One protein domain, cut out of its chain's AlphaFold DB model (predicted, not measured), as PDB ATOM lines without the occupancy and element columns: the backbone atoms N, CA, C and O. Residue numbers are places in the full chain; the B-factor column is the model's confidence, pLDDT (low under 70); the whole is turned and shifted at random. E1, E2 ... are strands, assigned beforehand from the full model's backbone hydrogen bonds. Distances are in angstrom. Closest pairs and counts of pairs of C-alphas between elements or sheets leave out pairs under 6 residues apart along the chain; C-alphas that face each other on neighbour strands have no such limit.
ATOM      1  N   ALA A  18      36.584  55.905  28.649       60.03
ATOM      2  CA  ALA A  18      35.425  55.056  28.940       60.03
ATOM      3  C   ALA A  18      35.486  53.648  28.312       60.03
ATOM      4  O   ALA A  18      34.533  52.870  28.321       60.03
ATOM      5  N   THR A  19      36.645  53.302  27.768       74.00
ATOM      6  CA  THR A  19      36.985  51.944  27.374       74.00
ATOM      7  C   THR A  19      38.343  51.604  27.952       74.00
ATOM      8  O   THR A  19      39.288  52.382  27.810       74.00
ATOM      9  N   ARG A  20      38.456  50.426  28.571       80.00
ATOM     10  CA  ARG A  20      39.727  49.932  29.103       80.00
ATOM     11  C   ARG A  20      40.055  48.550  28.557       80.00
ATOM     12  O   ARG A  20      39.174  47.723  28.329       80.00
ATOM     13  N   VAL A  21      41.344  48.317  28.340       81.44
ATOM     14  CA  VAL A  21      41.880  47.019  27.927       81.44
ATOM     15  C   VAL A  21      42.765  46.513  29.045       81.44
ATOM     16  O   VAL A  21      43.846  47.047  29.285       81.44
ATOM     17  N   ILE A  22      42.301  45.477  29.725       83.94
ATOM     18  CA  ILE A  22      43.056  44.809  30.775       83.94
ATOM     19  C   ILE A  22      43.942  43.763  30.101       83.94
ATOM     20  O   ILE A  22      43.483  42.982  29.259       83.94
ATOM     21  N   ARG A  23      45.221  43.745  30.476       82.56
ATOM     22  CA  ARG A  23      46.188  42.725  30.060       82.56
ATOM     23  C   ARG A  23      46.466  41.805  31.252       82.56
ATOM     24  O   ARG A  23      47.272  42.178  32.101       82.56
ATOM     25  N   PRO A  24      45.785  40.648  31.339       80.00
ATOM     26  CA  PRO A  24      46.075  39.613  32.320       80.00
ATOM     27  C   PRO A  24      47.569  39.306  32.406       80.00
ATOM     28  O   PRO A  24      48.263  39.222  31.391       80.00
ATOM     29  N   GLU A  25      48.055  39.099  33.625       77.69
ATOM     30  CA  GLU A  25      49.460  38.752  33.872       77.69
ATOM     31  C   GLU A  25      49.742  37.268  33.597       77.69
ATOM     32  O   GLU A  25      50.893  36.854  33.450       77.69
ATOM     33  N   ALA A  26      48.690  36.452  33.553       73.31
ATOM     34  CA  ALA A  26      48.759  35.029  33.276       73.31
ATOM     35  C   ALA A  26      47.553  34.562  32.448       73.31
ATOM     36  O   ALA A  26      46.677  35.340  32.074       73.31
ATOM     37  N   ALA A  27      47.520  33.267  32.128       72.19
ATOM     38  CA  ALA A  27      46.444  32.695  31.333       72.19
ATOM     39  C   ALA A  27      45.108  32.789  32.084       72.19
ATOM     40  O   ALA A  27      44.953  32.193  33.154       72.19
ATOM     41  N   VAL A  28      44.149  33.504  31.495       74.69
ATOM     42  CA  VAL A  28      42.762  33.548  31.971       74.69
ATOM     43  C   VAL A  28      42.123  32.176  31.770       74.69
ATOM     44  O   VAL A  28      42.253  31.572  30.705       74.69
ATOM     45  N   VAL A  29      41.456  31.682  32.810       71.62
ATOM     46  CA  VAL A  29      40.758  30.388  32.818       71.62
ATOM     47  C   VAL A  29      39.248  30.579  32.723       71.62
ATOM     48  O   VAL A  29      38.575  29.779  32.085       71.62
ATOM     49  N   THR A  30      38.708  31.631  33.351       77.50
ATOM     50  CA  THR A  30      37.275  31.955  33.319       77.50
ATOM     51  C   THR A  30      37.019  33.433  33.634       77.50
ATOM     52  O   THR A  30      37.911  34.132  34.127       77.50
ATOM     53  N   GLY A  31      35.799  33.896  33.357       79.25
ATOM     54  CA  GLY A  31      35.428  35.313  33.300       79.25
ATOM     55  C   GLY A  31      35.681  35.935  31.916       79.25
ATOM     56  O   GLY A  31      36.028  35.213  30.976       79.25
ATOM     57  N   PRO A  32      35.521  37.263  31.771       88.50
ATOM     58  CA  PRO A  32      35.193  38.252  32.806       88.50
ATOM     59  C   PRO A  32      33.733  38.209  33.289       88.50
ATOM     60  O   PRO A  32      32.852  37.751  32.563       88.50
ATOM     61  N   VAL A  33      33.495  38.715  34.501       91.25
ATOM     62  CA  VAL A  33      32.170  38.932  35.113       91.25
ATOM     63  C   VAL A  33      32.129  40.331  35.729       91.25
ATOM     64  O   VAL A  33      33.098  40.736  36.375       91.25
ATOM     65  N   ASN A  34      31.039  41.071  35.537       92.06
ATOM     66  CA  ASN A  34      30.856  42.383  36.152       92.06
ATOM     67  C   ASN A  34      30.508  42.233  37.641       92.06
ATOM     68  O   ASN A  34      29.691  41.406  38.039       92.06
ATOM     69  N   ALA A  35      31.124  43.065  38.473       90.56
ATOM     70  CA  ALA A  35      30.985  43.074  39.922       90.56
ATOM     71  C   ALA A  35      30.779  44.519  40.399       90.56
ATOM     72  O   ALA A  35      31.633  45.120  41.049       90.56
ATOM     73  N   GLY A  36      29.641  45.115  40.032       86.62
ATOM     74  CA  GLY A  36      29.409  46.547  40.229       86.62
ATOM     75  C   GLY A  36      30.316  47.374  39.305       86.62
ATOM     76  O   GLY A  36      30.317  47.118  38.106       86.62
ATOM     77  N   PRO A  37      31.095  48.351  39.807       86.75
ATOM     78  CA  PRO A  37      32.011  49.131  38.964       86.75
ATOM     79  C   PRO A  37      33.235  48.334  38.476       86.75
ATOM     80  O   PRO A  37      34.015  48.833  37.654       86.75
ATOM     81  N   ASP A  38      33.420  47.116  38.988       91.44
ATOM     82  CA  ASP A  38      34.608  46.309  38.761       91.44
ATOM     83  C   ASP A  38      34.344  45.138  37.822       91.44
ATOM     84  O   ASP A  38      33.210  44.725  37.592       91.44
ATOM     85  N   VAL A  39      35.430  44.563  37.319       92.31
ATOM     86  CA  VAL A  39      35.423  43.346  36.510       92.31
ATOM     87  C   VAL A  39      36.275  42.291  37.198       92.31
ATOM     88  O   VAL A  39      37.390  42.577  37.636       92.31
ATOM     89  N   VAL A  40      35.760  41.067  37.286       92.94
ATOM     90  CA  VAL A  40      36.408  39.929  37.942       92.94
ATOM     91  C   VAL A  40      36.731  38.840  36.924       92.94
ATOM     92  O   VAL A  40      35.916  38.516  36.061       92.94
ATOM     93  N   TRP A  41      37.918  38.243  37.030       90.38
ATOM     94  CA  TRP A  41      38.330  37.083  36.235       90.38
ATOM     95  C   TRP A  41      39.245  36.160  37.038       90.38
ATOM     96  O   TRP A  41      39.697  36.497  38.133       90.38
ATOM     97  N   VAL A  42      39.520  34.974  36.497       85.50
ATOM     98  CA  VAL A  42      40.390  33.988  37.149       85.50
ATOM     99  C   VAL A  42      41.576  33.662  36.261       85.50
ATOM    100  O   VAL A  42      41.412  33.306  35.095       85.50
ATOM    101  N   GLU A  43      42.773  33.731  36.832       82.62
ATOM    102  CA  GLU A  43      44.032  33.379  36.184       82.62
ATOM    103  C   GLU A  43      44.611  32.075  36.739       82.62
ATOM    104  O   GLU A  43      44.514  31.782  37.934       82.62
ATOM    105  N   SER A  44      45.282  31.306  35.880       76.19
ATOM    106  CA  SER A  44      46.100  30.161  36.288       76.19
ATOM    107  C   SER A  44      47.555  30.587  36.476       76.19
ATOM    108  O   SER A  44      48.194  31.059  35.535       76.19
ATOM    109  N   ARG A  45      48.100  30.385  37.679       73.31
ATOM    110  CA  ARG A  45      49.497  30.687  38.028       73.31
ATOM    111  C   ARG A  45      50.337  29.407  38.190       73.31
ATOM    112  O   ARG A  45      49.779  28.314  38.372       73.31
ATOM    113  N   PRO A  46      51.685  29.515  38.153       62.47
ATOM    114  CA  PRO A  46      52.581  28.412  38.496       62.47
ATOM    115  C   PRO A  46      52.222  27.768  39.846       62.47
ATOM    116  O   PRO A  46      51.593  28.389  40.700       62.47
ATOM    117  N   ASN A  47      52.619  26.509  40.042       64.19
ATOM    118  CA  ASN A  47      52.294  25.706  41.235       64.19
ATOM    119  C   ASN A  47      50.803  25.401  41.424       64.19
ATOM    120  O   ASN A  47      50.366  25.132  42.540       64.19
ATOM    121  N   ARG A  48      50.034  25.375  40.327       65.19
ATOM    122  CA  ARG A  48      48.617  24.989  40.336       65.19
ATOM    123  C   ARG A  48      47.787  25.890  41.254       65.19
ATOM    124  O   ARG A  48      47.023  25.386  42.065       65.19
ATOM    125  N   ARG A  49      47.948  27.211  41.159       73.88
ATOM    126  CA  ARG A  49      47.097  28.165  41.884       73.88
ATOM    127  C   ARG A  49      46.131  28.838  40.922       73.88
ATOM    128  O   ARG A  49      46.534  29.251  39.834       73.88
ATOM    129  N   LEU A  50      44.876  28.946  41.337       79.56
ATOM    130  CA  LEU A  50      43.899  29.837  40.725       79.56
ATOM    131  C   LEU A  50      43.962  31.163  41.476       79.56
ATOM    132  O   LEU A  50      43.921  31.172  42.708       79.56
ATOM    133  N   VAL A  51      44.099  32.264  40.750       86.06
ATOM    134  CA  VAL A  51      44.077  33.614  41.317       86.06
ATOM    135  C   VAL A  51      42.856  34.331  40.781       86.06
ATOM    136  O   VAL A  51      42.687  34.445  39.571       86.06
ATOM    137  N   VAL A  52      42.002  34.796  41.687       88.56
ATOM    138  CA  VAL A  52      40.867  35.646  41.346       88.56
ATOM    139  C   VAL A  52      41.355  37.083  41.337       88.56
ATOM    140  O   VAL A  52      41.852  37.583  42.348       88.56
ATOM    141  N   ARG A  53      41.229  37.720  40.180       91.44
ATOM    142  CA  ARG A  53      41.622  39.100  39.928       91.44
ATOM    143  C   ARG A  53      40.381  39.968  39.840       91.44
ATOM    144  O   ARG A  53      39.364  39.544  39.296       91.44
ATOM    145  N   ARG A  54      40.494  41.186  40.349       91.69
ATOM    146  CA  ARG A  54      39.495  42.248  40.243       91.69
ATOM    147  C   ARG A  54      40.171  43.469  39.645       91.69
ATOM    148  O   ARG A  54      41.271  43.805  40.069       91.69
ATOM    149  N   ASP A  55      39.512  44.135  38.713       91.06
ATOM    150  CA  ASP A  55      39.929  45.427  38.175       91.06
ATOM    151  C   ASP A  55      38.806  46.436  38.347       91.06
ATOM    152  O   ASP A  55      37.695  46.214  37.862       91.06
ATOM    153  N   GLY A  56      39.111  47.528  39.038       85.81
ATOM    154  CA  GLY A  56      38.184  48.612  39.318       85.81
ATOM    155  C   GLY A  56      38.699  49.975  38.867       85.81
ATOM    156  O   GLY A  56      39.806  50.077  38.338       85.81
ATOM    157  N   PRO A  57      37.941  51.055  39.127       75.75
ATOM    158  CA  PRO A  57      38.340  52.423  38.779       75.75
ATOM    159  C   PRO A  57      39.699  52.850  39.356       75.75
ATOM    160  O   PRO A  57      40.365  53.713  38.794       75.75
ATOM    161  N   THR A  58      40.109  52.255  40.480       76.62
ATOM    162  CA  THR A  58      41.364  52.563  41.183       76.62
ATOM    163  C   THR A  58      42.508  51.597  40.854       76.62
ATOM    164  O   THR A  58      43.597  51.758  41.397       76.62
ATOM    165  N   GLY A  59      42.280  50.596  39.997       83.44
ATOM    166  CA  GLY A  59      43.287  49.624  39.563       83.44
ATOM    167  C   GLY A  59      42.919  48.159  39.817       83.44
ATOM    168  O   GLY A  59      41.815  47.828  40.255       83.44
ATOM    169  N   SER A  60      43.881  47.279  39.525       86.38
ATOM    170  CA  SER A  60      43.754  45.825  39.643       86.38
ATOM    171  C   SER A  60      44.288  45.282  40.977       86.38
ATOM    172  O   SER A  60      45.302  45.760  41.481       86.38
ATOM    173  N   ALA A  61      43.656  44.232  41.511       87.38
ATOM    174  CA  ALA A  61      44.085  43.528  42.719       87.38
ATOM    175  C   ALA A  61      43.796  42.015  42.664       87.38
ATOM    176  O   ALA A  61      42.831  41.564  42.039       87.38
ATOM    177  N   ASP A  62      44.614  41.240  43.378       88.12
ATOM    178  CA  ASP A  62      44.313  39.848  43.722       88.12
ATOM    179  C   ASP A  62      43.329  39.843  44.896       88.12
ATOM    180  O   ASP A  62      43.628  40.401  45.952       88.12
ATOM    181  N   ILE A  63      42.172  39.197  44.741       85.44
ATOM    182  CA  ILE A  63      41.171  39.111  45.822       85.44
ATOM    183  C   ILE A  63      41.105  37.725  46.462       85.44
ATOM    184  O   ILE A  63      40.661  37.583  47.596       85.44
ATOM    185  N   ALA A  64      41.585  36.693  45.766       81.19
ATOM    186  CA  ALA A  64      41.746  35.368  46.338       81.19
ATOM    187  C   ALA A  64      42.785  34.548  45.586       81.19
ATOM    188  O   ALA A  64      42.974  34.694  44.379       81.19
ATOM    189  N   SER A  65      43.407  33.614  46.300       80.88
ATOM    190  CA  SER A  65      44.237  32.597  45.678       80.88
ATOM    191  C   SER A  65      43.952  31.234  46.278       80.88
ATOM    192  O   SER A  65      44.128  31.017  47.475       80.88
ATOM    193  N   LEU A  66      43.542  30.311  45.418       74.38
ATOM    194  CA  LEU A  66      43.121  28.973  45.792       74.38
ATOM    195  C   LEU A  66      44.067  27.943  45.179       74.38
ATOM    196  O   LEU A  66      44.582  28.157  44.075       74.38
ATOM    197  N   PRO A  67      44.288  26.803  45.847       66.94
ATOM    198  CA  PRO A  67      44.848  25.655  45.161       66.94
ATOM    199  C   PRO A  67      43.901  25.256  44.019       66.94
ATOM    200  O   PRO A  67      42.687  25.186  44.191       66.94
ATOM    201  N   ALA A  68      44.447  24.980  42.840       61.91
ATOM    202  CA  ALA A  68      43.707  24.295  41.797       61.91
ATOM    203  C   ALA A  68      43.490  22.855  42.276       61.91
ATOM    204  O   ALA A  68      44.444  22.088  42.463       61.91
ATOM    205  N   TYR A  69      42.236  22.511  42.550       53.09
ATOM    206  CA  TYR A  69      41.872  21.222  43.115       53.09
ATOM    207  C   TYR A  69      42.111  20.101  42.098       53.09
ATOM    208  O   TYR A  69      41.388  19.953  41.120       53.09
ATOM    209  N   HIS A  70      43.114  19.261  42.366       49.88
ATOM    210  CA  HIS A  70      43.299  17.982  41.684       49.88
ATOM    211  C   HIS A  70      43.567  16.886  42.709       49.88
ATOM    212  O   HIS A  70      44.545  16.951  43.455       49.88
ATOM    213  N   ARG A  71      42.771  15.813  42.689       36.16
ATOM    214  CA  ARG A  71      43.256  14.522  43.192       36.16
ATOM    215  C   ARG A  71      44.110  13.887  42.091       36.16
ATOM    216  O   ARG A  71      43.580  13.501  41.059       36.16
ATOM    217  N   GLU A  72      45.411  13.781  42.365       33.94
ATOM    218  CA  GLU A  72      46.434  13.015  41.630       33.94
ATOM    219  C   GLU A  72      46.893  13.565  40.261       33.94
ATOM    220  O   GLU A  72      46.221  13.441  39.249       33.94
ATOM    221  N   GLY A  73      48.130  14.077  40.199       33.06
ATOM    222  CA  GLY A  73      49.037  13.861  39.056       33.06
ATOM    223  C   GLY A  73      48.840  14.626  37.736       33.06
ATOM    224  O   GLY A  73      49.807  14.708  36.980       33.06
ATOM    225  N   TYR A  74      47.690  15.236  37.449       35.41
ATOM    226  CA  TYR A  74      47.453  15.929  36.165       35.41
ATOM    227  C   TYR A  74      47.659  17.454  36.264       35.41
ATOM    228  O   TYR A  74      47.491  18.017  37.351       35.41
ATOM    229  N   PRO A  75      48.112  18.128  35.189       33.03
ATOM    230  CA  PRO A  75      48.194  19.583  35.155       33.03
ATOM    231  C   PRO A  75      46.784  20.220  35.108       33.03
ATOM    232  O   PRO A  75      45.825  19.588  34.680       33.03
ATOM    233  N   VAL A  76      46.698  21.499  35.490       37.22
ATOM    234  CA  VAL A  76      45.501  22.379  35.499       37.22
ATOM    235  C   VAL A  76      44.716  22.560  34.174       37.22
ATOM    236  O   VAL A  76      43.582  23.013  34.244       37.22
ATOM    237  N   PRO A  77      45.201  22.226  32.958       39.09
ATOM    238  CA  PRO A  77      44.436  22.493  31.738       39.09
ATOM    239  C   PRO A  77      43.102  21.750  31.585       39.09
ATOM    240  O   PRO A  77      42.333  22.140  30.714       39.09
ATOM    241  N   ASP A  78      42.845  20.705  32.380       42.38
ATOM    242  CA  ASP A  78      41.679  19.819  32.220       42.38
ATOM    243  C   ASP A  78      40.576  20.053  33.283       42.38
ATOM    244  O   ASP A  78      39.657  19.251  33.416       42.38
ATOM    245  N   SER A  79      40.668  21.123  34.080       48.78
ATOM    246  CA  SER A  79      39.624  21.533  35.035       48.78
ATOM    247  C   SER A  79      38.775  22.665  34.454       48.78
ATOM    248  O   SER A  79      39.326  23.737  34.197       48.78
ATOM    249  N   GLU A  80      37.457  22.490  34.290       60.78
ATOM    250  CA  GLU A  80      36.573  23.637  34.031       60.78
ATOM    251  C   GLU A  80      36.456  24.488  35.300       60.78
ATOM    252  O   GLU A  80      36.269  23.993  36.411       60.78
ATOM    253  N   VAL A  81      36.596  25.799  35.150       72.50
ATOM    254  CA  VAL A  81      36.497  26.746  36.259       72.50
ATOM    255  C   VAL A  81      35.327  27.671  35.970       72.50
ATOM    256  O   VAL A  81      35.243  28.266  34.897       72.50
ATOM    257  N   SER A  82      34.418  27.792  36.929       78.56
ATOM    258  CA  SER A  82      33.267  28.690  36.861       78.56
ATOM    259  C   SER A  82      33.424  29.797  37.887       78.56
ATOM    260  O   SER A  82      33.726  29.528  39.048       78.56
ATOM    261  N   VAL A  83      33.202  31.036  37.463       85.12
ATOM    262  CA  VAL A  83      33.204  32.214  38.332       85.12
ATOM    263  C   VAL A  83      31.894  32.969  38.157       85.12
ATOM    264  O   VAL A  83      31.376  33.066  37.047       85.12
ATOM    265  N   ALA A  84      31.364  33.490  39.256       88.75
ATOM    266  CA  ALA A  84      30.220  34.390  39.273       88.75
ATOM    267  C   ALA A  84      30.438  35.462  40.341       88.75
ATOM    268  O   ALA A  84      31.058  35.190  41.370       88.75
ATOM    269  N   ALA A  85      29.945  36.673  40.104       91.00
ATOM    270  CA  ALA A  85      30.129  37.802  41.003       91.00
ATOM    271  C   ALA A  85      28.925  38.749  40.964       91.00
ATOM    272  O   ALA A  85      28.167  38.769  40.001       91.00
ATOM    273  N   SER A  86      28.775  39.516  42.038       90.31
ATOM    274  CA  SER A  86      27.919  40.694  42.160       90.31
ATOM    275  C   SER A  86      28.773  41.876  42.626       90.31
ATOM    276  O   SER A  86      29.983  41.747  42.808       90.31
ATOM    277  N   SER A  87      28.158  43.034  42.874       87.81
ATOM    278  CA  SER A  87      28.856  44.218  43.404       87.81
ATOM    279  C   SER A  87      29.613  43.970  44.712       87.81
ATOM    280  O   SER A  87      30.561  44.690  45.017       87.81
ATOM    281  N   SER A  88      29.190  42.976  45.500       88.31
ATOM    282  CA  SER A  88      29.692  42.767  46.862       88.31
ATOM    283  C   SER A  88      30.136  41.337  47.157       88.31
ATOM    284  O   SER A  88      30.823  41.132  48.154       88.31
ATOM    285  N   TYR A  89      29.791  40.354  46.323       90.69
ATOM    286  CA  TYR A  89      30.108  38.941  46.549       90.69
ATOM    287  C   TYR A  89      30.661  38.281  45.296       90.69
ATOM    288  O   TYR A  89      30.423  38.727  44.177       90.69
ATOM    289  N   PHE A  90      31.353  37.164  45.484       90.50
ATOM    290  CA  PHE A  90      31.681  36.261  44.393       90.50
ATOM    291  C   PHE A  90      31.657  34.805  44.833       90.50
ATOM    292  O   PHE A  90      31.706  34.479  46.022       90.50
ATOM    293  N   ALA A  91      31.612  33.935  43.833       88.19
ATOM    294  CA  ALA A  91      31.746  32.504  43.967       88.19
ATOM    295  C   ALA A  91      32.684  31.964  42.885       88.19
ATOM    296  O   ALA A  91      32.670  32.410  41.735       88.19
ATOM    297  N   LEU A  92      33.486  30.979  43.268       84.81
ATOM    298  CA  LEU A  92      34.393  30.257  42.395       84.81
ATOM    299  C   LEU A  92      34.238  28.758  42.639       84.81
ATOM    300  O   LEU A  92      34.335  28.275  43.767       84.81
ATOM    301  N   GLY A  93      34.016  28.025  41.556       77.38
ATOM    302  CA  GLY A  93      33.948  26.571  41.533       77.38
ATOM    303  C   GLY A  93      34.969  26.046  40.543       77.38
ATOM    304  O   GLY A  93      35.057  26.532  39.416       77.38
ATOM    305  N   ALA A  94      35.751  25.057  40.964       67.62
ATOM    306  CA  ALA A  94      36.690  24.359  40.096       67.62
ATOM    307  C   ALA A  94      36.260  22.894  39.953       67.62
ATOM    308  O   ALA A  94      36.031  22.192  40.942       67.62
ATOM    309  N   GLN A  95      36.116  22.443  38.711       61.47
ATOM    310  CA  GLN A  95      35.883  21.052  38.349       61.47
ATOM    311  C   GLN A  95      37.210  20.308  38.382       61.47
ATOM    312  O   GLN A  95      38.182  20.729  37.772       61.47
ATOM    313  N   GLY A  96      37.244  19.140  39.011       48.56
ATOM    314  CA  GLY A  96      38.279  18.153  38.730       48.56
ATOM    315  C   GLY A  96      37.635  16.983  38.010       48.56
ATOM    316  O   GLY A  96      36.691  16.401  38.540       48.56
ATOM    317  N   ASP A  97      38.138  16.605  36.836       44.03
ATOM    318  CA  ASP A  97      37.687  15.386  36.171       44.03
ATOM    319  C   ASP A  97      37.837  14.189  37.110       44.03
ATOM    320  O   ASP A  97      38.938  13.753  37.462       44.03
ATOM    321  N   LYS A  98      36.703  13.621  37.513       38.62
ATOM    322  CA  LYS A  98      36.681  12.400  38.303       38.62
ATOM    323  C   LYS A  98      35.729  11.404  37.686       38.62
ATOM    324  O   LYS A  98      34.727  11.061  38.288       38.62
ATOM    325  N   CYS A  99      36.087  10.870  36.520       40.19
ATOM    326  CA  CYS A  99      35.702   9.502  36.184       40.19
ATOM    327  C   CYS A  99      36.566   8.913  35.071       40.19
ATOM    328  O   CYS A  99      36.444   9.227  33.891       40.19
ATOM    329  N   GLN A 100      37.446   7.994  35.467       38.12
ATOM    330  CA  GLN A 100      38.158   7.152  34.522       38.12
ATOM    331  C   GLN A 100      37.160   6.153  33.889       38.12
ATOM    332  O   GLN A 100      36.342   5.566  34.605       38.12
ATOM    333  N   PRO A 101      37.241   5.882  32.571       33.38
ATOM    334  CA  PRO A 101      36.353   4.946  31.867       33.38
ATOM    335  C   PRO A 101      36.350   3.506  32.410       33.38
ATOM    336  O   PRO A 101      35.586   2.666  31.945       33.38
ATOM    337  N   SER A 109      31.054  12.276  29.722       39.41
ATOM    338  CA  SER A 109      31.732  13.036  30.768       39.41
ATOM    339  C   SER A 109      30.656  13.638  31.670       39.41
ATOM    340  O   SER A 109      29.842  14.428  31.199       39.41
ATOM    341  N   VAL A 110      30.589  13.211  32.930       39.00
ATOM    342  CA  VAL A 110      29.738  13.874  33.922       39.00
ATOM    343  C   VAL A 110      30.631  14.820  34.710       39.00
ATOM    344  O   VAL A 110      31.515  14.370  35.440       39.00
ATOM    345  N   THR A 111      30.407  16.110  34.494       43.56
ATOM    346  CA  THR A 111      31.057  17.239  35.158       43.56
ATOM    347  C   THR A 111      30.538  17.388  36.592       43.56
ATOM    348  O   THR A 111      29.350  17.188  36.849       43.56
ATOM    349  N   ALA A 112      31.427  17.676  37.544       49.16
ATOM    350  CA  ALA A 112      31.097  17.871  38.954       49.16
ATOM    351  C   ALA A 112      32.105  18.825  39.616       49.16
ATOM    352  O   ALA A 112      33.314  18.580  39.545       49.16
ATOM    353  N   PHE A 113      31.634  19.874  40.303       52.16
ATOM    354  CA  PHE A 113      32.490  20.675  41.188       52.16
ATOM    355  C   PHE A 113      32.793  19.889  42.465       52.16
ATOM    356  O   PHE A 113      31.885  19.369  43.110       52.16
ATOM    357  N   SER A 114      34.066  19.800  42.853       55.50
ATOM    358  CA  SER A 114      34.438  19.155  44.121       55.50
ATOM    359  C   SER A 114      34.203  20.060  45.333       55.50
ATOM    360  O   SER A 114      33.934  19.566  46.427       55.50
ATOM    361  N   GLU A 115      34.313  21.372  45.129       69.50
ATOM    362  CA  GLU A 115      34.123  22.410  46.138       69.50
ATOM    363  C   GLU A 115      33.717  23.714  45.437       69.50
ATOM    364  O   GLU A 115      34.229  24.031  44.359       69.50
ATOM    365  N   ILE A 116      32.804  24.461  46.057       78.38
ATOM    366  CA  ILE A 116      32.521  25.854  45.700       78.38
ATOM    367  C   ILE A 116      32.942  26.709  46.884       78.38
ATOM    368  O   ILE A 116      32.484  26.486  48.012       78.38
ATOM    369  N   VAL A 117      33.786  27.701  46.615       82.25
ATOM    370  CA  VAL A 117      34.134  28.735  47.585       82.25
ATOM    371  C   VAL A 117      33.442  30.034  47.220       82.25
ATOM    372  O   VAL A 117      33.341  30.390  46.046       82.25
ATOM    373  N   ALA A 118      32.950  30.742  48.226       87.69
ATOM    374  CA  ALA A 118      32.260  32.005  48.037       87.69
ATOM    375  C   ALA A 118      32.420  32.901  49.266       87.69
ATOM    376  O   ALA A 118      32.743  32.433  50.364       87.69
ATOM    377  N   GLY A 119      32.182  34.192  49.078       86.94
ATOM    378  CA  GLY A 119      32.258  35.186  50.141       86.94
ATOM    379  C   GLY A 119      32.158  36.613  49.609       86.94
ATOM    380  O   GLY A 119      31.956  36.808  48.405       86.94
ATOM    381  N   PRO A 120      32.277  37.616  50.497       89.25
ATOM    382  CA  PRO A 120      32.361  39.008  50.086       89.25
ATOM    383  C   PRO A 120      33.569  39.240  49.168       89.25
ATOM    384  O   PRO A 120      34.627  38.648  49.368       89.25
ATOM    385  N   LEU A 121      33.438  40.143  48.197       85.19
ATOM    386  CA  LEU A 121      34.443  40.406  47.160       85.19
ATOM    387  C   LEU A 121      35.806  40.845  47.713       85.19
ATOM    388  O   LEU A 121      36.838  40.531  47.130       85.19
ATOM    389  N   ALA A 122      35.811  41.549  48.844       80.44
ATOM    390  CA  ALA A 122      37.016  41.965  49.565       80.44
ATOM    391  C   ALA A 122      37.170  41.248  50.923       80.44
ATOM    392  O   ALA A 122      37.879  41.729  51.803       80.44
ATOM    393  N   GLY A 123      36.451  40.142  51.128       79.25
ATOM    394  CA  GLY A 123      36.364  39.444  52.405       79.25
ATOM    395  C   GLY A 123      36.943  38.032  52.370       79.25
ATOM    396  O   GLY A 123      37.370  37.540  51.324       79.25
ATOM    397  N   PRO A 124      36.958  37.349  53.524       80.50
ATOM    398  CA  PRO A 124      37.393  35.965  53.588       80.50
ATOM    399  C   PRO A 124      36.456  35.067  52.775       80.50
ATOM    400  O   PRO A 124      35.231  35.202  52.831       80.50
ATOM    401  N   LEU A 125      37.045  34.107  52.063       83.31
ATOM    402  CA  LEU A 125      36.289  33.056  51.394       83.31
ATOM    403  C   LEU A 125      36.071  31.877  52.313       83.31
ATOM    404  O   LEU A 125      36.952  31.485  53.079       83.31
ATOM    405  N   ARG A 126      34.911  31.252  52.152       82.88
ATOM    406  CA  ARG A 126      34.586  29.990  52.797       82.88
ATOM    407  C   ARG A 126      34.092  28.990  51.772       82.88
ATOM    408  O   ARG A 126      33.497  29.351  50.758       82.88
ATOM    409  N   SER A 127      34.320  27.721  52.069       77.00
ATOM    410  CA  SER A 127      33.629  26.640  51.384       77.00
ATOM    411  C   SER A 127      32.140  26.740  51.687       77.00
ATOM    412  O   SER A 127      31.762  26.757  52.855       77.00
ATOM    413  N   VAL A 128      31.306  26.781  50.655       74.25
ATOM    414  CA  VAL A 128      29.840  26.868  50.798       74.25
ATOM    415  C   VAL A 128      29.120  25.639  50.263       74.25
ATOM    416  O   VAL A 128      27.980  25.377  50.632       74.25
ATOM    417  N   VAL A 129      29.796  24.856  49.424       69.94
ATOM    418  CA  VAL A 129      29.322  23.554  48.958       69.94
ATOM    419  C   VAL A 129      30.506  22.596  48.933       69.94
ATOM    420  O   VAL A 129      31.515  22.883  48.287       69.94
ATOM    421  N   ARG A 130      30.386  21.461  49.633       60.81
ATOM    422  CA  ARG A 130      31.360  20.361  49.608       60.81
ATOM    423  C   ARG A 130      30.696  19.077  49.151       60.81
ATOM    424  O   ARG A 130      29.713  18.637  49.742       60.81
ATOM    425  N   CYS A 131      31.281  18.435  48.147       53.41
ATOM    426  CA  CYS A 131      30.969  17.044  47.849       53.41
ATOM    427  C   CYS A 131      31.776  16.137  48.779       53.41
ATOM    428  O   CYS A 131      32.872  15.691  48.428       53.41
ATOM    429  N   ASP A 132      31.239  15.832  49.959       42.25
ATOM    430  CA  ASP A 132      31.832  14.815  50.825       42.25
ATOM    431  C   ASP A 132      31.660  13.432  50.187       42.25
ATOM    432  O   ASP A 132      30.657  12.745  50.362       42.25
ATOM    433  N   ALA A 133      32.694  12.973  49.480       38.09
ATOM    434  CA  ALA A 133      32.782  11.629  48.902       38.09
ATOM    435  C   ALA A 133      32.832  10.488  49.954       38.09
ATOM    436  O   ALA A 133      33.249   9.378  49.622       38.09
ATOM    437  N   GLY A 145      27.671   6.990  40.848       33.81
ATOM    438  CA  GLY A 145      28.202   7.774  41.969       33.81
ATOM    439  C   GLY A 145      28.870   9.065  41.499       33.81
ATOM    440  O   GLY A 145      30.093   9.129  41.398       33.81
ATOM    441  N   VAL A 146      28.060  10.069  41.181       38.97
ATOM    442  CA  VAL A 146      28.491  11.410  40.779       38.97
ATOM    443  C   VAL A 146      27.675  12.419  41.585       38.97
ATOM    444  O   VAL A 146      26.498  12.165  41.815       38.97
ATOM    445  N   CYS A 147      28.283  13.534  42.000       39.28
ATOM    446  CA  CYS A 147      27.585  14.744  42.449       39.28
ATOM    447  C   CYS A 147      27.666  15.761  41.303       39.28
ATOM    448  O   CYS A 147      28.651  16.487  41.227       39.28
ATOM    449  N   PRO A 148      26.736  15.764  40.343       45.25
ATOM    450  CA  PRO A 148      26.854  16.625  39.183       45.25
ATOM    451  C   PRO A 148      26.355  18.020  39.553       45.25
ATOM    452  O   PRO A 148      25.169  18.230  39.765       45.25
ATOM    453  N   PHE A 149      27.261  18.978  39.660       47.78
ATOM    454  CA  PHE A 149      26.883  20.379  39.552       47.78
ATOM    455  C   PHE A 149      27.065  20.761  38.089       47.78
ATOM    456  O   PHE A 149      28.132  20.503  37.530       47.78
ATOM    457  N   ALA A 150      26.028  21.307  37.457       43.84
ATOM    458  CA  ALA A 150      26.167  21.845  36.108       43.84
ATOM    459  C   ALA A 150      27.005  23.135  36.146       43.84
ATOM    460  O   ALA A 150      27.019  23.831  37.161       43.84
ATOM    461  N   ASP A 151      27.680  23.432  35.034       49.16
ATOM    462  CA  ASP A 151      28.710  24.458  34.767       49.16
ATOM    463  C   ASP A 151      28.285  25.935  35.006       49.16
ATOM    464  O   ASP A 151      28.623  26.832  34.233       49.16
ATOM    465  N   ARG A 152      27.435  26.218  36.001       66.81
ATOM    466  CA  ARG A 152      26.663  27.462  36.119       66.81
ATOM    467  C   ARG A 152      26.564  27.926  37.565       66.81
ATOM    468  O   ARG A 152      25.538  27.761  38.221       66.81
ATOM    469  N   LEU A 153      27.635  28.551  38.044       80.62
ATOM    470  CA  LEU A 153      27.553  29.384  39.241       80.62
ATOM    471  C   LEU A 153      26.861  30.697  38.912       80.62
ATOM    472  O   LEU A 153      27.068  31.267  37.841       80.62
ATOM    473  N   GLN A 154      26.053  31.175  39.849       86.94
ATOM    474  CA  GLN A 154      25.353  32.446  39.730       86.94
ATOM    475  C   GLN A 154      25.389  33.173  41.057       86.94
ATOM    476  O   GLN A 154      25.191  32.553  42.101       86.94
ATOM    477  N   VAL A 155      25.622  34.481  41.007       88.62
ATOM    478  CA  VAL A 155      25.617  35.334  42.190       88.62
ATOM    479  C   VAL A 155      24.730  36.540  41.921       88.62
ATOM    480  O   VAL A 155      24.901  37.220  40.917       88.62
ATOM    481  N   SER A 156      23.794  36.800  42.831       89.06
ATOM    482  CA  SER A 156      22.998  38.031  42.870       89.06
ATOM    483  C   SER A 156      23.013  38.534  44.300       89.06
ATOM    484  O   SER A 156      22.509  37.850  45.187       89.06
ATOM    485  N   ASP A 157      23.574  39.716  44.539       86.94
ATOM    486  CA  ASP A 157      23.823  40.226  45.891       86.94
ATOM    487  C   ASP A 157      24.577  39.187  46.738       86.94
ATOM    488  O   ASP A 157      25.641  38.738  46.314       86.94
ATOM    489  N   SER A 158      24.033  38.783  47.891       87.50
ATOM    490  CA  SER A 158      24.567  37.717  48.745       87.50
ATOM    491  C   SER A 158      24.104  36.316  48.345       87.50
ATOM    492  O   SER A 158      24.404  35.358  49.043       87.50
ATOM    493  N   LEU A 159      23.351  36.141  47.266       88.50
ATOM    494  CA  LEU A 159      22.767  34.851  46.915       88.50
ATOM    495  C   LEU A 159      23.674  34.077  45.980       88.50
ATOM    496  O   LEU A 159      24.192  34.630  45.016       88.50
ATOM    497  N   LEU A 160      23.783  32.780  46.226       87.25
ATOM    498  CA  LEU A 160      24.468  31.822  45.376       87.25
ATOM    499  C   LEU A 160      23.455  30.831  44.804       87.25
ATOM    500  O   LEU A 160      22.839  30.072  45.550       87.25
ATOM    501  N   GLY A 161      23.312  30.824  43.483       84.38
ATOM    502  CA  GLY A 161      22.537  29.835  42.739       84.38
ATOM    503  C   GLY A 161      23.442  28.744  42.177       84.38
ATOM    504  O   GLY A 161      24.439  29.052  41.521       84.38
ATOM    505  N   VAL A 162      23.099  27.480  42.433       78.31
ATOM    506  CA  VAL A 162      23.857  26.297  42.000       78.31
ATOM    507  C   VAL A 162      22.895  25.166  41.626       78.31
ATOM    508  O   VAL A 162      21.974  24.863  42.378       78.31
ATOM    509  N   ASP A 163      23.123  24.501  40.495       70.44
ATOM    510  CA  ASP A 163      22.363  23.303  40.109       70.44
ATOM    511  C   ASP A 163      22.830  22.082  40.924       70.44
ATOM    512  O   ASP A 163      23.845  21.480  40.590       70.44
ATOM    513  N   ASP A 164      22.108  21.699  41.979       66.12
ATOM    514  CA  ASP A 164      22.445  20.609  42.906       66.12
ATOM    515  C   ASP A 164      21.637  19.330  42.610       66.12
ATOM    516  O   ASP A 164      20.495  19.132  43.038       66.12
ATOM    517  N   LEU A 165      22.263  18.398  41.892       56.91
ATOM    518  CA  LEU A 165      21.656  17.107  41.554       56.91
ATOM    519  C   LEU A 165      21.463  16.160  42.747       56.91
ATOM    520  O   LEU A 165      20.636  15.253  42.644       56.91
ATOM    521  N   CYS A 166      22.126  16.389  43.887       54.91
ATOM    522  CA  CYS A 166      21.841  15.663  45.128       54.91
ATOM    523  C   CYS A 166      20.538  16.158  45.767       54.91
ATOM    524  O   CYS A 166      19.728  15.350  46.221       54.91
ATOM    525  N   ALA A 167      20.320  17.476  45.767       57.75
ATOM    526  CA  ALA A 167      19.049  18.083  46.165       57.75
ATOM    527  C   ALA A 167      17.928  17.825  45.139       57.75
ATOM    528  O   ALA A 167      16.746  17.974  45.451       57.75
ATOM    529  N   GLY A 168      18.295  17.389  43.931       56.06
ATOM    530  CA  GLY A 168      17.369  17.036  42.865       56.06
ATOM    531  C   GLY A 168      16.871  18.239  42.066       56.06
ATOM    532  O   GLY A 168      15.808  18.122  41.456       56.06
ATOM    533  N   GLY A 169      17.613  19.352  42.038       66.38
ATOM    534  CA  GLY A 169      17.278  20.530  41.231       66.38
ATOM    535  C   GLY A 169      18.201  21.721  41.453       66.38
ATOM    536  O   GLY A 169      19.342  21.573  41.879       66.38
ATOM    537  N   PHE A 170      17.709  22.919  41.155       75.12
ATOM    538  CA  PHE A 170      18.443  24.156  41.396       75.12
ATOM    539  C   PHE A 170      18.272  24.615  42.841       75.12
ATOM    540  O   PHE A 170      17.156  24.658  43.365       75.12
ATOM    541  N   VAL A 171      19.391  24.959  43.474       77.69
ATOM    542  CA  VAL A 171      19.483  25.358  44.875       77.69
ATOM    543  C   VAL A 171      19.997  26.785  44.976       77.69
ATOM    544  O   VAL A 171      21.029  27.133  44.401       77.69
ATOM    545  N   VAL A 172      19.303  27.601  45.767       81.94
ATOM    546  CA  VAL A 172      19.727  28.968  46.098       81.94
ATOM    547  C   VAL A 172      20.133  29.036  47.563       81.94
ATOM    548  O   VAL A 172      19.367  28.625  48.428       81.94
ATOM    549  N   ARG A 173      21.318  29.569  47.857       83.00
ATOM    550  CA  ARG A 173      21.881  29.719  49.209       83.00
ATOM    551  C   ARG A 173      22.156  31.188  49.504       83.00
ATOM    552  O   ARG A 173      22.571  31.915  48.610       83.00
ATOM    553  N   ASP A 174      21.968  31.616  50.748       84.88
ATOM    554  CA  ASP A 174      22.334  32.969  51.183       84.88
ATOM    555  C   ASP A 174      23.740  32.990  51.799       84.88
ATOM    556  O   ASP A 174      23.974  32.465  52.885       84.88
ATOM    557  N   LEU A 175      24.690  33.617  51.111       82.25
ATOM    558  CA  LEU A 175      26.075  33.778  51.543       82.25
ATOM    559  C   LEU A 175      26.227  34.721  52.741       82.25
ATOM    560  O   LEU A 175      27.296  34.709  53.352       82.25
ATOM    561  N   ALA A 176      25.216  35.526  53.082       80.62
ATOM    562  CA  ALA A 176      25.238  36.384  54.265       80.62
ATOM    563  C   ALA A 176      24.823  35.643  55.548       80.62
ATOM    564  O   ALA A 176      25.157  36.091  56.645       80.62
ATOM    565  N   ALA A 177      24.147  34.494  55.439       73.38
ATOM    566  CA  ALA A 177      23.725  33.719  56.601       73.38
ATOM    567  C   ALA A 177      24.930  33.126  57.365       73.38
ATOM    568  O   ALA A 177      25.917  32.664  56.773       73.38
ATOM    569  N   ALA A 178      24.849  33.124  58.698       58.00
ATOM    570  CA  ALA A 178      25.827  32.463  59.557       58.00
ATOM    571  C   ALA A 178      25.696  30.928  59.450       58.00
ATOM    572  O   ALA A 178      24.587  30.401  59.418       58.00
ATOM    573  N   GLY A 179      26.826  30.209  59.423       56.97
ATOM    574  CA  GLY A 179      26.853  28.742  59.295       56.97
ATOM    575  C   GLY A 179      26.759  28.225  57.851       56.97
ATOM    576  O   GLY A 179      27.088  28.956  56.913       56.97
ATOM    577  N   ASP A 180      26.358  26.957  57.694       53.53
ATOM    578  CA  ASP A 180      26.086  26.329  56.394       53.53
ATOM    579  C   ASP A 180      24.749  26.860  55.852       53.53
ATOM    580  O   ASP A 180      23.700  26.581  56.438       53.53
ATOM    581  N   PRO A 181      24.740  27.637  54.756       56.78
ATOM    582  CA  PRO A 181      23.527  28.306  54.318       56.78
ATOM    583  C   PRO A 181      22.517  27.282  53.798       56.78
ATOM    584  O   PRO A 181      22.754  26.613  52.784       56.78
ATOM    585  N   ALA A 182      21.391  27.154  54.505       54.84
ATOM    586  CA  ALA A 182      20.273  26.325  54.081       54.84
ATOM    587  C   ALA A 182      19.756  26.790  52.705       54.84
ATOM    588  O   ALA A 182      19.779  27.993  52.417       54.84
ATOM    589  N   PRO A 183      19.297  25.867  51.841       59.09
ATOM    590  CA  PRO A 183      18.610  26.234  50.611       59.09
ATOM    591  C   PRO A 183      17.402  27.128  50.907       59.09
ATOM    592  O   PRO A 183      16.506  26.726  51.644       59.09
ATOM    593  N   VAL A 184      17.368  28.324  50.324       61.03
ATOM    594  CA  VAL A 184      16.209  29.232  50.376       61.03
ATOM    595  C   VAL A 184      15.184  28.852  49.303       61.03
ATOM    596  O   VAL A 184      13.997  29.076  49.479       61.03
ATOM    597  N   LEU A 185      15.634  28.207  48.222       66.69
ATOM    598  CA  LEU A 185      14.790  27.594  47.202       66.69
ATOM    599  C   LEU A 185      15.423  26.274  46.759       66.69
ATOM    600  O   LEU A 185      16.637  26.209  46.556       66.69
TER     601      LEU A 185
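AT A GLANCE: This is residues 18 to 101, 109 to 133 and 145 to 185 of the 478 residues of an uncharacterized protein of Actinobacteria bacterium (UniProt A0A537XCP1). Three four-stranded antiparallel sheets are stacked face to face like slices, with E6 to E9 in the middle, E2 to E5 over one of its faces and E10 to E13 over the other. The strands of neighbouring slices run at modest angles, 30 and 18 degrees, and E1 lies at one far end of the model, outside the sheets. The printed part has 150 residues with thirteen named strands, E1 to E13 in order along the chain, and no named helix; its class is all strand. The sheets run E2 E3 E4 E5, E6 E7 E8 E9 and E10 E11 E12 E13. The whole is compact, with a radius of gyration of the C-alphas of 15.3 A and spans of 48 by 37 by 23 A.

IN THESE COORDINATES: E1, residues 19 to 22, begins at C-alpha 19 (36.985, 51.944, 27.374). E2, residues 27 to 35, is 20.5 A long and bends by 64 degrees at residue 30. E3, residues 38 to 45, is 21.6 A long, E4, residues 49 to 56, 22.5 A, and E5, residues 59 to 67, 24.7 A. E6, residues 81 to 85, begins at C-alpha 81 (36.497, 26.746, 36.259). E7, residues 89 to 95, is 20.5 A long and E8, residues 113 to 120, 20.4 A. E9 is residues 126 to 130, E10 154 to 156, E11 159 to 164 and E12 169 to 174. E13, residues 183 to 185, ends at C-alpha 185 (14.790, 27.594, 47.202).

HOW THE PARTS SIT: E1 pairs with no named strand. E2 E3 E4 E5 is a meander, each strand the antiparallel neighbour of the one before, and its sheet is strongly twisted; N 33 and O 40 of the hairpin E2 and E3 are 2.9 A apart, within hydrogen-bond range. In the hairpin E6 and E7, N 91 and O 84 are 2.8 A apart. E10 E11 E12 E13 is a second meander; between E11 and E12, N 162 and O 171 are 2.9 A apart. The closest C-alphas of E2 and E6, those of Ala 35 and Ala 85, are 5.4 A apart. Those of E6 and E10, Ala 84 and Gln 154, are 5.3 A apart. E5 and E8 are apart.

THE WHOLE: The C-alphas farthest apart, those of Ala 18 and Pro 101, are 50.2 A apart. The link E5 to E6, 13 residues, is long. Residues 102 to 108 and 134 to 144 are not printed; the C-alpha gaps across these cuts are 9.4 A and 9.2 A. The mean pLDDT of the printed part is 70.3, and 60 residues are under 70, among them 67 to 80 and 178 to 185.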